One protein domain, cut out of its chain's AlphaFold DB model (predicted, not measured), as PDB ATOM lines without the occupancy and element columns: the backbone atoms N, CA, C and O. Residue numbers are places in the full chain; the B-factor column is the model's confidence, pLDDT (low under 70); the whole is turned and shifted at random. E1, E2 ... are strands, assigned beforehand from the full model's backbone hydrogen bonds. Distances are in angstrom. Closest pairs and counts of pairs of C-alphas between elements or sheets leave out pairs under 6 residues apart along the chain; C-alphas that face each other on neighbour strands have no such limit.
ATOM      1  N   ALA A  21      37.449  52.204  19.173       89.19
ATOM      2  CA  ALA A  21      37.696  52.672  17.815       89.19
ATOM      3  C   ALA A  21      37.310  54.153  17.738       89.19
ATOM      4  O   ALA A  21      36.159  54.513  17.996       89.19
ATOM      5  N   ILE A  22      38.273  55.025  17.446       91.75
ATOM      6  CA  ILE A  22      38.083  56.481  17.473       91.75
ATOM      7  C   ILE A  22      38.176  57.025  16.050       91.75
ATOM      8  O   ILE A  22      39.233  56.955  15.441       91.75
ATOM      9  N   ARG A  23      37.103  57.640  15.533       93.38
ATOM     10  CA  ARG A  23      37.080  58.238  14.179       93.38
ATOM     11  C   ARG A  23      37.431  57.245  13.056       93.38
ATOM     12  O   ARG A  23      38.045  57.638  12.073       93.38
ATOM     13  N   CYS A  24      37.057  55.974  13.204       93.00
ATOM     14  CA  CYS A  24      37.255  54.986  12.145       93.00
ATOM     15  C   CYS A  24      36.052  54.960  11.189       93.00
ATOM     16  O   CYS A  24      34.903  54.991  11.633       93.00
ATOM     17  N   GLU A  25      36.310  54.865   9.887       95.31
ATOM     18  CA  GLU A  25      35.302  54.810   8.827       95.31
ATOM     19  C   GLU A  25      35.340  53.441   8.144       95.31
ATOM     20  O   GLU A  25      36.411  52.944   7.803       95.31
ATOM     21  N   ASN A  26      34.178  52.803   7.964       95.38
ATOM     22  CA  ASN A  26      34.064  51.499   7.297       95.38
ATOM     23  C   ASN A  26      35.066  50.438   7.814       95.38
ATOM     24  O   ASN A  26      35.627  49.673   7.038       95.38
ATOM     25  N   SER A  27      35.333  50.434   9.127       94.00
ATOM     26  CA  SER A  27      36.425  49.646   9.712       94.00
ATOM     27  C   SER A  27      35.964  48.725  10.852       94.00
ATOM     28  O   SER A  27      36.128  49.060  12.032       94.00
ATOM     29  N   PRO A  28      35.299  47.599  10.547       91.75
ATOM     30  CA  PRO A  28      34.776  46.696  11.563       91.75
ATOM     31  C   PRO A  28      35.887  45.860  12.222       91.75
ATOM     32  O   PRO A  28      36.915  45.552  11.622       91.75
ATOM     33  N   TYR A  29      35.651  45.454  13.474       91.56
ATOM     34  CA  TYR A  29      36.576  44.638  14.282       91.56
ATOM     35  C   TYR A  29      37.944  45.274  14.546       91.56
ATOM     36  O   TYR A  29      38.900  44.581  14.881       91.56
ATOM     37  N   VAL A  30      38.019  46.598  14.441       92.06
ATOM     38  CA  VAL A  30      39.210  47.374  14.759       92.06
ATOM     39  C   VAL A  30      39.208  47.746  16.247       92.06
ATOM     40  O   VAL A  30      38.245  48.329  16.745       92.06
ATOM     41  N   SER A  31      40.264  47.376  16.974       92.31
ATOM     42  CA  SER A  31      40.378  47.534  18.432       92.31
ATOM     43  C   SER A  31      41.571  48.397  18.823       92.31
ATOM     44  O   SER A  31      42.594  48.378  18.151       92.31
ATOM     45  N   TYR A  32      41.471  49.144  19.923       91.81
ATOM     46  CA  TYR A  32      42.525  50.047  20.412       91.81
ATOM     47  C   TYR A  32      43.118  50.954  19.325       91.81
ATOM     48  O   TYR A  32      44.322  51.181  19.307       91.81
ATOM     49  N   SER A  33      42.284  51.434  18.407       92.88
ATOM     50  CA  SER A  33      42.755  52.085  17.183       92.88
ATOM     51  C   SER A  33      42.021  53.390  16.894       92.88
ATOM     52  O   SER A  33      40.925  53.636  17.419       92.88
ATOM     53  N   GLY A  34      42.613  54.230  16.047       93.25
ATOM     54  CA  GLY A  34      42.044  55.524  15.686       93.25
ATOM     55  C   GLY A  34      42.319  55.951  14.247       93.25
ATOM     56  O   GLY A  34      43.359  55.652  13.685       93.25
ATOM     57  N   ASN A  35      41.395  56.709  13.657       96.19
ATOM     58  CA  ASN A  35      41.528  57.277  12.310       96.19
ATOM     59  C   ASN A  35      41.759  56.240  11.193       96.19
ATOM     60  O   ASN A  35      42.373  56.573  10.186       96.19
ATOM     61  N   CYS A  36      41.287  55.003  11.358       95.94
ATOM     62  CA  CYS A  36      41.404  53.982  10.316       95.94
ATOM     63  C   CYS A  36      40.261  54.105   9.294       95.94
ATOM     64  O   CYS A  36      39.119  54.385   9.678       95.94
ATOM     65  N   LYS A  37      40.527  53.836   8.016       97.50
ATOM     66  CA  LYS A  37      39.532  53.870   6.937       97.50
ATOM     67  C   LYS A  37      39.587  52.585   6.114       97.50
ATOM     68  O   LYS A  37      40.647  52.208   5.643       97.50
ATOM     69  N   ASN A  38      38.436  51.938   5.911       97.25
ATOM     70  CA  ASN A  38      38.328  50.662   5.186       97.25
ATOM     71  C   ASN A  38      39.208  49.528   5.754       97.25
ATOM     72  O   ASN A  38      39.681  48.675   5.008       97.25
ATOM     73  N   CYS A  39      39.433  49.502   7.068       96.62
ATOM     74  CA  CYS A  39      40.318  48.521   7.693       96.62
ATOM     75  C   CYS A  39      39.556  47.355   8.332       96.62
ATOM     76  O   CYS A  39      38.461  47.523   8.864       96.62
ATOM     77  N   TYR A  40      40.151  46.167   8.368       96.44
ATOM     78  CA  TYR A  40      39.511  44.985   8.955       96.44
ATOM     79  C   TYR A  40      40.427  44.265   9.934       96.44
ATOM     80  O   TYR A  40      41.557  43.926   9.592       96.44
ATOM     81  N   LEU A  41      39.902  43.953  11.124       95.44
ATOM     82  CA  LEU A  41      40.608  43.164  12.142       95.44
ATOM     83  C   LEU A  41      42.012  43.715  12.459       95.44
ATOM     84  O   LEU A  41      42.992  42.973  12.498       95.44
ATOM     85  N   LEU A  42      42.093  45.030  12.666       94.94
ATOM     86  CA  LEU A  42      43.302  45.689  13.154       94.94
ATOM     87  C   LEU A  42      43.254  45.869  14.670       94.94
ATOM     88  O   LEU A  42      42.187  46.083  15.256       94.94
ATOM     89  N   SER A  43      44.409  45.813  15.323       94.25
ATOM     90  CA  SER A  43      44.509  46.051  16.760       94.25
ATOM     91  C   SER A  43      45.709  46.929  17.102       94.25
ATOM     92  O   SER A  43      46.828  46.656  16.675       94.25
ATOM     93  N   GLY A  44      45.480  47.977  17.895       93.75
ATOM     94  CA  GLY A  44      46.526  48.918  18.302       93.75
ATOM     95  C   GLY A  44      47.059  49.777  17.156       93.75
ATOM     96  O   GLY A  44      48.259  50.016  17.119       93.75
ATOM     97  N   SER A  45      46.216  50.153  16.190       94.38
ATOM     98  CA  SER A  45      46.641  50.797  14.941       94.38
ATOM     99  C   SER A  45      46.109  52.229  14.785       94.38
ATOM    100  O   SER A  45      45.083  52.584  15.371       94.38
ATOM    101  N   GLU A  46      46.809  53.098  14.058       95.25
ATOM    102  CA  GLU A  46      46.376  54.490  13.880       95.25
ATOM    103  C   GLU A  46      46.718  55.048  12.495       95.25
ATOM    104  O   GLU A  46      47.828  54.868  12.010       95.25
ATOM    105  N   TYR A  47      45.787  55.810  11.905       96.88
ATOM    106  CA  TYR A  47      45.936  56.462  10.590       96.88
ATOM    107  C   TYR A  47      46.104  55.501   9.403       96.88
ATOM    108  O   TYR A  47      46.725  55.856   8.407       96.88
ATOM    109  N   ASP A  48      45.533  54.301   9.487       97.12
ATOM    110  CA  ASP A  48      45.651  53.302   8.420       97.12
ATOM    111  C   ASP A  48      44.504  53.372   7.403       97.12
ATOM    112  O   ASP A  48      43.349  53.608   7.772       97.12
ATOM    113  N   GLU A  49      44.801  53.102   6.132       97.81
ATOM    114  CA  GLU A  49      43.815  53.052   5.044       97.81
ATOM    115  C   GLU A  49      43.926  51.740   4.255       97.81
ATOM    116  O   GLU A  49      45.015  51.338   3.856       97.81
ATOM    117  N   ASP A  50      42.796  51.069   4.023       97.94
ATOM    118  CA  ASP A  50      42.727  49.824   3.242       97.94
ATOM    119  C   ASP A  50      43.674  48.721   3.787       97.94
ATOM    120  O   ASP A  50      44.330  48.001   3.036       97.94
ATOM    121  N   CYS A  51      43.743  48.585   5.120       97.06
ATOM    122  CA  CYS A  51      44.611  47.626   5.814       97.06
ATOM    123  C   CYS A  51      43.825  46.484   6.489       97.06
ATOM    124  O   CYS A  51      42.810  46.707   7.156       97.06
ATOM    125  N   TYR A  52      44.315  45.248   6.374       97.12
ATOM    126  CA  TYR A  52      43.579  44.045   6.782       97.12
ATOM    127  C   TYR A  52      44.453  43.083   7.592       97.12
ATOM    128  O   TYR A  52      45.575  42.797   7.191       97.12
ATOM    129  N   TYR A  53      43.897  42.513   8.667       96.31
ATOM    130  CA  TYR A  53      44.532  41.481   9.500       96.31
ATOM    131  C   TYR A  53      45.899  41.925  10.032       96.31
ATOM    132  O   TYR A  53      46.930  41.568   9.480       96.31
ATOM    133  N   GLY A  54      45.936  42.724  11.095       94.81
ATOM    134  CA  GLY A  54      47.222  43.239  11.554       94.81
ATOM    135  C   GLY A  54      47.240  43.769  12.973       94.81
ATOM    136  O   GLY A  54      46.205  44.066  13.580       94.81
ATOM    137  N   PHE A  55      48.446  43.880  13.511       95.56
ATOM    138  CA  PHE A  55      48.690  44.343  14.866       95.56
ATOM    139  C   PHE A  55      49.747  45.441  14.875       95.56
ATOM    140  O   PHE A  55      50.824  45.274  14.316       95.56
ATOM    141  N   TRP A  56      49.459  46.560  15.542       95.31
ATOM    142  CA  TRP A  56      50.359  47.720  15.600       95.31
ATOM    143  C   TRP A  56      50.789  48.233  14.221       95.31
ATOM    144  O   TRP A  56      51.983  48.376  13.952       95.31
ATOM    145  N   LEU A  57      49.815  48.526  13.356       96.12
ATOM    146  CA  LEU A  57      50.065  49.329  12.163       96.12
ATOM    147  C   LEU A  57      49.984  50.817  12.495       96.12
ATOM    148  O   LEU A  57      49.205  51.234  13.349       96.12
ATOM    149  N   TYR A  58      50.810  51.626  11.851       96.25
ATOM    150  CA  TYR A  58      50.737  53.071  12.002       96.25
ATOM    151  C   TYR A  58      50.974  53.748  10.661       96.25
ATOM    152  O   TYR A  58      51.981  53.458  10.011       96.25
ATOM    153  N   ASP A  59      50.089  54.667  10.275       97.50
ATOM    154  CA  ASP A  59      50.216  55.483   9.060       97.50
ATOM    155  C   ASP A  59      50.482  54.620   7.811       97.50
ATOM    156  O   ASP A  59      51.355  54.925   7.003       97.50
ATOM    157  N   SER A  60      49.820  53.460   7.715       97.50
ATOM    158  CA  SER A  60      50.073  52.463   6.669       97.50
ATOM    159  C   SER A  60      48.895  52.316   5.711       97.50
ATOM    160  O   SER A  60      47.736  52.512   6.086       97.50
ATOM    161  N   LYS A  61      49.192  51.949   4.462       98.00
ATOM    162  CA  LYS A  61      48.206  51.899   3.385       98.00
ATOM    163  C   LYS A  61      48.309  50.631   2.544       98.00
ATOM    164  O   LYS A  61      49.408  50.226   2.179       98.00
ATOM    165  N   ASP A  62      47.173  50.044   2.176       97.88
ATOM    166  CA  ASP A  62      47.125  48.863   1.303       97.88
ATOM    167  C   ASP A  62      47.987  47.699   1.850       97.88
ATOM    168  O   ASP A  62      48.730  47.048   1.110       97.88
ATOM    169  N   CYS A  63      47.924  47.461   3.167       97.25
ATOM    170  CA  CYS A  63      48.708  46.424   3.847       97.25
ATOM    171  C   CYS A  63      47.847  45.234   4.290       97.25
ATOM    172  O   CYS A  63      46.726  45.402   4.774       97.25
ATOM    173  N   VAL A  64      48.377  44.014   4.174       97.69
ATOM    174  CA  VAL A  64      47.656  42.780   4.528       97.69
ATOM    175  C   VAL A  64      48.538  41.842   5.343       97.69
ATOM    176  O   VAL A  64      49.646  41.531   4.917       97.69
ATOM    177  N   ASP A  65      48.024  41.316   6.456       96.75
ATOM    178  CA  ASP A  65      48.752  40.345   7.292       96.75
ATOM    179  C   ASP A  65      50.098  40.918   7.772       96.75
ATOM    180  O   ASP A  65      51.173  40.377   7.512       96.75
ATOM    181  N   CYS A  66      50.041  42.106   8.380       96.69
ATOM    182  CA  CYS A  66      51.216  42.857   8.812       96.69
ATOM    183  C   CYS A  66      51.214  43.074  10.326       96.69
ATOM    184  O   CYS A  66      50.215  43.502  10.898       96.69
ATOM    185  N   ASP A  67      52.372  42.880  10.952       96.31
ATOM    186  CA  ASP A  67      52.581  43.098  12.380       96.31
ATOM    187  C   ASP A  67      53.708  44.111  12.608       96.31
ATOM    188  O   ASP A  67      54.757  44.048  11.966       96.31
ATOM    189  N   TYR A  68      53.514  45.043  13.543       96.88
ATOM    190  CA  TYR A  68      54.491  46.075  13.908       96.88
ATOM    191  C   TYR A  68      55.011  46.875  12.702       96.88
ATOM    192  O   TYR A  68      56.209  47.116  12.566       96.88
ATOM    193  N   CYS A  69      54.116  47.267  11.796       97.06
ATOM    194  CA  CYS A  69      54.485  47.990  10.581       97.06
ATOM    195  C   CYS A  69      54.171  49.486  10.690       97.06
ATOM    196  O   CYS A  69      53.111  49.870  11.173       97.06
ATOM    197  N   GLN A  70      55.076  50.350  10.236       97.38
ATOM    198  CA  GLN A  70      54.890  51.804  10.310       97.38
ATOM    199  C   GLN A  70      55.226  52.463   8.981       97.38
ATOM    200  O   GLN A  70      56.307  52.232   8.442       97.38
ATOM    201  N   LYS A  71      54.343  53.333   8.483       97.88
ATOM    202  CA  LYS A  71      54.515  54.034   7.201       97.88
ATOM    203  C   LYS A  71      54.804  53.085   6.040       97.88
ATOM    204  O   LYS A  71      55.682  53.348   5.217       97.88
ATOM    205  N   CYS A  72      54.120  51.948   6.026       97.56
ATOM    206  CA  CYS A  72      54.270  50.947   4.982       97.56
ATOM    207  C   CYS A  72      53.151  51.093   3.951       97.56
ATOM    208  O   CYS A  72      52.003  51.331   4.323       97.56
ATOM    209  N   GLU A  73      53.481  50.927   2.672       98.12
ATOM    210  CA  GLU A  73      52.512  50.983   1.576       98.12
ATOM    211  C   GLU A  73      52.686  49.790   0.628       98.12
ATOM    212  O   GLU A  73      53.810  49.478   0.224       98.12
ATOM    213  N   LEU A  74      51.579  49.139   0.250       98.00
ATOM    214  CA  LEU A  74      51.560  47.952  -0.623       98.00
ATOM    215  C   LEU A  74      52.373  46.771  -0.059       98.00
ATOM    216  O   LEU A  74      53.127  46.120  -0.784       98.00
ATOM    217  N   CYS A  75      52.255  46.504   1.241       97.44
ATOM    218  CA  CYS A  75      53.017  45.449   1.912       97.44
ATOM    219  C   CYS A  75      52.127  44.272   2.329       97.44
ATOM    220  O   CYS A  75      51.007  44.461   2.800       97.44
ATOM    221  N   ALA A  76      52.636  43.048   2.211       97.44
ATOM    222  CA  ALA A  76      51.919  41.850   2.641       97.44
ATOM    223  C   ALA A  76      52.808  40.898   3.446       97.44
ATOM    224  O   ALA A  76      53.946  40.640   3.052       97.44
ATOM    225  N   GLY A  77      52.296  40.328   4.539       96.75
ATOM    226  CA  GLY A  77      53.025  39.313   5.314       96.75
ATOM    227  C   GLY A  77      54.282  39.858   6.001       96.75
ATOM    228  O   GLY A  77      55.298  39.163   6.063       96.75
ATOM    229  N   CYS A  78      54.268  41.124   6.419       97.12
ATOM    230  CA  CYS A  78      55.440  41.814   6.966       97.12
ATOM    231  C   CYS A  78      55.435  41.858   8.493       97.12
ATOM    232  O   CYS A  78      54.394  42.074   9.104       97.12
ATOM    233  N   VAL A  79      56.612  41.724   9.104       97.56
ATOM    234  CA  VAL A  79      56.797  41.813  10.561       97.56
ATOM    235  C   VAL A  79      57.891  42.828  10.874       97.56
ATOM    236  O   VAL A  79      58.987  42.726  10.333       97.56
ATOM    237  N   ASP A  80      57.617  43.792  11.748       97.31
ATOM    238  CA  ASP A  80      58.588  44.811  12.182       97.31
ATOM    239  C   ASP A  80      59.234  45.549  10.991       97.31
ATOM    240  O   ASP A  80      60.438  45.471  10.730       97.31
ATOM    241  N   CYS A  81      58.394  46.190  10.173       97.31
ATOM    242  CA  CYS A  81      58.824  46.909   8.974       97.31
ATOM    243  C   CYS A  81      58.483  48.398   9.057       97.31
ATOM    244  O   CYS A  81      57.375  48.771   9.433       97.31
TER     245      CYS A  81
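This is residues 21 to 81 of the 169 residues of an uncharacterized protein of Candidatus Peregrinibacteria bacterium CG2_30_44_17 (UniProt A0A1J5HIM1). This domain has little regular structure: the chain is wound in stacked turns, a short solenoid, with E1, E2, E3 and E4 side by side along its wall as one parallel sheet in that order. The stack makes the longest axis, and residues 21 to 39, with no named element, make its first turns. The 61 printed residues hold four named strands and no named helix, 18 residues in all, class all strand; the whole is compact, radius of gyration of the C-alphas 9.4 A, spans 25 by 17 by 16 A.

E1 is residues 40 to 43, from C-alpha 40 at (39.511, 44.985, 8.955); E2 is 52 to 55, E3 64 to 70, 12.9 A long, and E4 79 to 81, ending at C-alpha 81 (58.824, 46.909, 8.974).

The sheet is twisted, with edge strands E1 and E4. N 53 and O 40 are 2.9 A apart, N 68 and O 55 2.8 A, and N 80 and O 67 2.9 A, within hydrogen-bond range. E1 and E4 are apart.

The printed part has no cut; links between named strands are short. No printed residue is under pLDDT 70.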